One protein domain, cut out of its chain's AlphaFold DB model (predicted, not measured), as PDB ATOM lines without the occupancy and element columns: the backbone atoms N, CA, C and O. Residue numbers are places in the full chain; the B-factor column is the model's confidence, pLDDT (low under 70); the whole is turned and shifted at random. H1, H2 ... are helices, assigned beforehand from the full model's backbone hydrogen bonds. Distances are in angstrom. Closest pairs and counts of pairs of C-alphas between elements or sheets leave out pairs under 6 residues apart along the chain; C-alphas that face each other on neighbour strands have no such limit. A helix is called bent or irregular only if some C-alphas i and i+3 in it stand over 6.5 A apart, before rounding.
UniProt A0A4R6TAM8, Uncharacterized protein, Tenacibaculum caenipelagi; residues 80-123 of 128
ATOM      1  N   LYS A  80     -31.888 -48.996 -66.763       91.38
ATOM      2  CA  LYS A  80     -33.238 -48.939 -66.186       91.38
ATOM      3  C   LYS A  80     -33.682 -50.255 -65.554       91.38
ATOM      4  O   LYS A  80     -34.363 -50.209 -64.539       91.38
ATOM      5  N   ASN A  81     -33.307 -51.410 -66.104       91.94
ATOM      6  CA  ASN A  81     -33.722 -52.703 -65.553       91.94
ATOM      7  C   ASN A  81     -33.049 -52.970 -64.207       91.94
ATOM      8  O   ASN A  81     -33.720 -53.378 -63.261       91.94
ATOM      9  N   ILE A  82     -31.749 -52.682 -64.102       88.25
ATOM     10  CA  ILE A  82     -31.014 -52.789 -62.837       88.25
ATOM     11  C   ILE A  82     -31.592 -51.800 -61.822       88.25
ATOM     12  O   ILE A  82     -31.903 -52.183 -60.694       88.25
ATOM     13  N   MET A  83     -31.820 -50.550 -62.233       88.25
ATOM     14  CA  MET A  83     -32.429 -49.543 -61.363       88.25
ATOM     15  C   MET A  83     -33.835 -49.937 -60.905       88.25
ATOM     16  O   MET A  83     -34.141 -49.817 -59.721       88.25
ATOM     17  N   HIS A  84     -34.668 -50.490 -61.786       89.06
ATOM     18  CA  HIS A  84     -35.979 -51.022 -61.418       89.06
ATOM     19  C   HIS A  84     -35.874 -52.173 -60.415       89.06
ATOM     20  O   HIS A  84     -36.635 -52.199 -59.453       89.06
ATOM     21  N   GLN A  85     -34.931 -53.101 -60.587       87.50
ATOM     22  CA  GLN A  85     -34.715 -54.186 -59.624       87.50
ATOM     23  C   GLN A  85     -34.296 -53.657 -58.249       87.50
ATOM     24  O   GLN A  85     -34.796 -54.133 -57.233       87.50
ATOM     25  N   ILE A  86     -33.410 -52.658 -58.210       86.00
ATOM     26  CA  ILE A  86     -33.003 -51.998 -56.964       86.00
ATOM     27  C   ILE A  86     -34.202 -51.289 -56.324       86.00
ATOM     28  O   ILE A  86     -34.435 -51.447 -55.131       86.00
ATOM     29  N   MET A  87     -34.985 -50.546 -57.113       84.00
ATOM     30  CA  MET A  87     -36.131 -49.770 -56.629       84.00
ATOM     31  C   MET A  87     -37.338 -50.623 -56.216       84.00
ATOM     32  O   MET A  87     -38.166 -50.177 -55.425       84.00
ATOM     33  N   ASN A  88     -37.463 -51.839 -56.739       84.56
ATOM     34  CA  ASN A  88     -38.529 -52.759 -56.347       84.56
ATOM     35  C   ASN A  88     -38.172 -53.554 -55.083       84.56
ATOM     36  O   ASN A  88     -39.054 -54.112 -54.429       84.56
ATOM     37  N   ASP A  89     -36.899 -53.574 -54.694       85.81
ATOM     38  CA  ASP A  89     -36.440 -54.221 -53.474       85.81
ATOM     39  C   ASP A  89     -36.428 -53.226 -52.303       85.81
ATOM     40  O   ASP A  89     -35.470 -52.489 -52.051       85.81
ATOM     41  N   SER A  90     -37.528 -53.230 -51.549       83.56
ATOM     42  CA  SER A  90     -37.701 -52.365 -50.375       83.56
ATOM     43  C   SER A  90     -36.606 -52.527 -49.309       83.56
ATOM     44  O   SER A  90     -36.332 -51.570 -48.582       83.56
ATOM     45  N   ILE A  91     -35.961 -53.699 -49.211       87.50
ATOM     46  CA  ILE A  91     -34.862 -53.931 -48.264       87.50
ATOM     47  C   ILE A  91     -33.613 -53.202 -48.755       87.50
ATOM     48  O   ILE A  91     -32.983 -52.482 -47.980       87.50
ATOM     49  N   LYS A  92     -33.285 -53.314 -50.050       90.19
ATOM     50  CA  LYS A  92     -32.142 -52.598 -50.642       90.19
ATOM     51  C   LYS A  92     -32.295 -51.089 -50.523       90.19
ATOM     52  O   LYS A  92     -31.357 -50.429 -50.078       90.19
ATOM     53  N   ILE A  93     -33.473 -50.546 -50.834       90.44
ATOM     54  CA  ILE A  93     -33.717 -49.106 -50.681       90.44
ATOM     55  C   ILE A  93     -33.583 -48.680 -49.215       90.44
ATOM     56  O   ILE A  93     -32.957 -47.661 -48.925       90.44
ATOM     57  N   ARG A  94     -34.132 -49.458 -48.273       90.06
ATOM     58  CA  ARG A  94     -34.011 -49.159 -46.840       90.06
ATOM     59  C   ARG A  94     -32.547 -49.101 -46.405       90.06
ATOM     60  O   ARG A  94     -32.162 -48.147 -45.734       90.06
ATOM     61  N   ASN A  95     -31.745 -50.080 -46.814       91.56
ATOM     62  CA  ASN A  95     -30.318 -50.120 -46.502       91.56
ATOM     63  C   ASN A  95     -29.582 -48.915 -47.111       91.56
ATOM     64  O   ASN A  95     -28.770 -48.290 -46.433       91.56
ATOM     65  N   MET A  96     -29.906 -48.533 -48.353       91.19
ATOM     66  CA  MET A  96     -29.344 -47.332 -48.985       91.19
ATOM     67  C   MET A  96     -29.668 -46.063 -48.191       91.19
ATOM     68  O   MET A  96     -28.763 -45.286 -47.891       91.19
ATOM     69  N   LEU A  97     -30.927 -45.872 -47.789       92.94
ATOM     70  CA  LEU A  97     -31.331 -44.716 -46.986       92.94
ATOM     71  C   LEU A  97     -30.617 -44.679 -45.626       92.94
ATOM     72  O   LEU A  97     -30.188 -43.616 -45.183       92.94
ATOM     73  N   GLN A  98     -30.436 -45.832 -44.977       93.56
ATOM     74  CA  GLN A  98     -29.680 -45.918 -43.724       93.56
ATOM     75  C   GLN A  98     -28.215 -45.511 -43.905       93.56
ATOM     76  O   GLN A  98     -27.703 -44.733 -43.103       93.56
ATOM     77  N   ILE A  99     -27.559 -45.975 -44.973       93.81
ATOM     78  CA  ILE A  99     -26.178 -45.584 -45.295       93.81
ATOM     79  C   ILE A  99     -26.101 -44.077 -45.567       93.81
ATOM     80  O   ILE A  99     -25.194 -43.409 -45.074       93.81
ATOM     81  N   MET A 100     -27.053 -43.518 -46.319       93.50
ATOM     82  CA  MET A 100     -27.099 -42.078 -46.595       93.50
ATOM     83  C   MET A 100     -27.255 -41.257 -45.312       93.50
ATOM     84  O   MET A 100     -26.583 -40.241 -45.155       93.50
ATOM     85  N   HIS A 101     -28.086 -41.713 -44.374       95.81
ATOM     86  CA  HIS A 101     -28.229 -41.081 -43.065       95.81
ATOM     87  C   HIS A 101     -26.941 -41.178 -42.236       95.81
ATOM     88  O   HIS A 101     -26.482 -40.175 -41.700       95.81
ATOM     89  N   GLN A 102     -26.309 -42.356 -42.181       94.94
ATOM     90  CA  GLN A 102     -25.031 -42.550 -41.480       94.94
ATOM     91  C   GLN A 102     -23.918 -41.658 -42.038       94.94
ATOM     92  O   GLN A 102     -23.081 -41.172 -41.285       94.94
ATOM     93  N   LYS A 103     -23.927 -41.412 -43.353       95.00
ATOM     94  CA  LYS A 103     -23.002 -40.490 -44.024       95.00
ATOM     95  C   LYS A 103     -23.409 -39.013 -43.914       95.00
ATOM     96  O   LYS A 103     -22.744 -38.171 -44.506       95.00
ATOM     97  N   GLY A 104     -24.488 -38.690 -43.197       94.50
ATOM     98  CA  GLY A 104     -24.967 -37.317 -43.006       94.50
ATOM     99  C   GLY A 104     -25.577 -36.672 -44.255       94.50
ATOM    100  O   GLY A 104     -25.744 -35.458 -44.290       94.50
ATOM    101  N   ILE A 105     -25.907 -37.460 -45.282       96.44
ATOM    102  CA  ILE A 105     -26.473 -36.967 -46.547       96.44
ATOM    103  C   ILE A 105     -27.956 -36.617 -46.377       96.44
ATOM    104  O   ILE A 105     -28.453 -35.684 -47.003       96.44
ATOM    105  N   ILE A 106     -28.671 -37.361 -45.530       95.56
ATOM    106  CA  ILE A 106     -30.086 -37.122 -45.227       95.56
ATOM    107  C   ILE A 106     -30.297 -37.008 -43.718       95.56
ATOM    108  O   ILE A 106     -29.645 -37.700 -42.938       95.56
ATOM    109  N   SER A 107     -31.229 -36.147 -43.304       95.50
ATOM    110  CA  SER A 107     -31.593 -35.992 -41.895       95.50
ATOM    111  C   SER A 107     -32.381 -37.198 -41.382       95.50
ATOM    112  O   SER A 107     -33.025 -37.919 -42.151       95.50
ATOM    113  N   ASN A 108     -32.385 -37.394 -40.062       95.62
ATOM    114  CA  ASN A 108     -33.217 -38.419 -39.433       95.62
ATOM    115  C   ASN A 108     -34.710 -38.210 -39.755       95.62
ATOM    116  O   ASN A 108     -35.425 -39.169 -40.022       95.62
ATOM    117  N   GLU A 109     -35.181 -36.961 -39.808       95.00
ATOM    118  CA  GLU A 109     -36.563 -36.644 -40.195       95.00
ATOM    119  C   GLU A 109     -36.876 -37.079 -41.635       95.00
ATOM    120  O   GLU A 109     -37.912 -37.698 -41.886       95.00
ATOM    121  N   CYS A 110     -35.953 -36.823 -42.571       94.00
ATOM    122  CA  CYS A 110     -36.069 -37.267 -43.958       94.00
ATOM    123  C   CYS A 110     -36.105 -38.801 -44.043       94.00
ATOM    124  O   CYS A 110     -37.008 -39.366 -44.661       94.00
ATOM    125  N   LEU A 111     -35.197 -39.483 -43.334       94.00
ATOM    126  CA  LEU A 111     -35.158 -40.942 -43.252       94.00
ATOM    127  C   LEU A 111     -36.486 -41.527 -42.742       94.00
ATOM    128  O   LEU A 111     -37.042 -42.426 -43.375       94.00
ATOM    129  N   GLN A 112     -37.010 -41.008 -41.626       92.94
ATOM    130  CA  GLN A 112     -38.262 -41.481 -41.026       92.94
ATOM    131  C   GLN A 112     -39.458 -41.263 -41.958       92.94
ATOM    132  O   GLN A 112     -40.277 -42.167 -42.143       92.94
ATOM    133  N   SER A 113     -39.536 -40.093 -42.599       92.69
ATOM    134  CA  SER A 113     -40.574 -39.790 -43.587       92.69
ATOM    135  C   SER A 113     -40.530 -40.768 -44.772       92.69
ATOM    136  O   SER A 113     -41.547 -41.374 -45.128       92.69
ATOM    137  N   CYS A 114     -39.339 -41.023 -45.328       89.44
ATOM    138  CA  CYS A 114     -39.148 -41.985 -46.414       89.44
ATOM    139  C   CYS A 114     -39.519 -43.421 -46.001       89.44
ATOM    140  O   CYS A 114     -40.225 -44.111 -46.740       89.44
ATOM    141  N   MET A 115     -39.099 -43.870 -44.813       88.19
ATOM    142  CA  MET A 115     -39.409 -45.212 -44.302       88.19
ATOM    143  C   MET A 115     -40.911 -45.424 -44.068       88.19
ATOM    144  O   MET A 115     -41.441 -46.504 -44.362       88.19
ATOM    145  N   LYS A 116     -41.614 -44.392 -43.585       87.88
ATOM    146  CA  LYS A 116     -43.066 -44.425 -43.384       87.88
ATOM    147  C   LYS A 116     -43.805 -44.628 -44.708       87.88
ATOM    148  O   LYS A 116     -44.626 -45.538 -44.807       87.88
ATOM    149  N   ASN A 117     -43.454 -43.858 -45.737       83.38
ATOM    150  CA  ASN A 117     -44.081 -43.945 -47.063       83.38
ATOM    151  C   ASN A 117     -43.822 -45.284 -47.776       83.38
ATOM    152  O   ASN A 117     -44.644 -45.740 -48.565       83.38
ATOM    153  N   MET A 118     -42.700 -45.950 -47.495       78.31
ATOM    154  CA  MET A 118     -42.431 -47.288 -48.042       78.31
ATOM    155  C   MET A 118     -43.251 -48.385 -47.362       78.31
ATOM    156  O   MET A 118     -43.594 -49.379 -47.997       78.31
ATOM    157  N   SER A 119     -43.584 -48.212 -46.081       69.00
ATOM    158  CA  SER A 119     -44.348 -49.203 -45.313       69.00
ATOM    159  C   SER A 119     -45.841 -49.177 -45.656       69.00
ATOM    160  O   SER A 119     -46.505 -50.208 -45.585       69.00
ATOM    161  N   THR A 120     -46.369 -48.029 -46.089       59.69
ATOM    162  CA  THR A 120     -47.776 -47.885 -46.500       59.69
ATOM    163  C   THR A 120     -48.071 -48.465 -47.886       59.69
ATOM    164  O   THR A 120     -49.203 -48.864 -48.140       59.69
ATOM    165  N   LYS A 121     -47.065 -48.589 -48.764       55.06
ATOM    166  CA  LYS A 121     -47.231 -49.110 -50.134       55.06
ATOM    167  C   LYS A 121     -47.558 -50.613 -50.199       55.06
ATOM    168  O   LYS A 121     -48.159 -51.049 -51.167       55.06
ATOM    169  N   LYS A 122     -47.241 -51.407 -49.166       51.69
ATOM    170  CA  LYS A 122     -47.637 -52.833 -49.101       51.69
ATOM    171  C   LYS A 122     -49.123 -53.054 -48.791       51.69
ATOM    172  O   LYS A 122     -49.612 -54.154 -48.989       51.69
ATOM    173  N   ILE A 123     -49.844 -52.037 -48.313       45.25
ATOM    174  CA  ILE A 123     -51.257 -52.172 -47.912       45.25
ATOM    175  C   ILE A 123     -52.212 -51.984 -49.111       45.25
ATOM    176  O   ILE A 123     -53.386 -52.339 -49.023       45.25
TER     177      ILE A 123
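Overview. This is residues 80 to 123 of the 128 residues of an uncharacterized protein of Tenacibaculum caenipelagi (UniProt A0A4R6TAM8). The model is a helical hairpin: its longest helix, H3, lies side by side with H2 and runs back along it, and a short third helix, H1, turns off at a corner from the end of H2 that is away from the hairpin's loop. Residues 80 to 85 of H1 stick out from the hairpin. The printed part has 44 residues with three named helices, in the order H1, H2, H3 along the chain, and no named strand; the class is all helix. The whole is only just compact, close to loose, with a radius of gyration of the C-alphas of 11.1 A. Its C-alphas span 29 by 25 by 13 A, an outline that is only just flat.

Along the chain. H3 is the longest helix, residues 108 to 123, 24.2 A from first to last C-alpha; it begins with C-alpha 108 at (-33.217, -38.419, -39.433) and ends with C-alpha 123 at (-51.257, -52.172, -47.912). It is neither bent nor irregular, but only just: C-alphas 119 and 122 are 6.2 A apart. H2 covers residues 90 to 102 and is 18.3 A long. H1 covers residues 80 to 88, 11.8 A from first to last C-alpha, and begins with C-alpha 80 at (-33.238, -48.939, -66.186).

Arrangement. H3 touches H2, with 6 pairs of C-alphas within 8 A. The closest C-alphas of the two are those of Leu 97 and Leu 111, 6.5 A apart. They run opposite ways at a shallow tilt of 6 degrees, a helical hairpin with a centre-to-centre distance of 11.5 A. H1 and H2 only just touch, with 3 pairs of C-alphas within 8 A, and they touch only at the corner by their link. H2 touches H1 with residues 92 to 93 alone, and the closest C-alphas of the two are those of Ile 86 and Lys 92, 6.4 A apart. The lines of H1 and H2 stand about perpendicular, at 85 degrees. H1 and H3 are apart. In H1 and H2 every O i to N i+4 pair is within hydrogen-bond range, and in H3 9 of 12 are.

Size, cuts and confidence. The two C-alphas farthest apart are those of Lys 103 and Ile 123, at 30.8 A, while the first and last printed C-alphas, of Lys 80 and Ile 123, are 25.9 A apart. The printed part has no cut. The links from H1 to H2, with 1 residue between them, and from H2 to H3, with 5 residues, are tight. Residues 80 to 85, which belong to H1, stand free. The mean pLDDT of the printed part is 86.7; residues 119 to 123, in H3, are under 70.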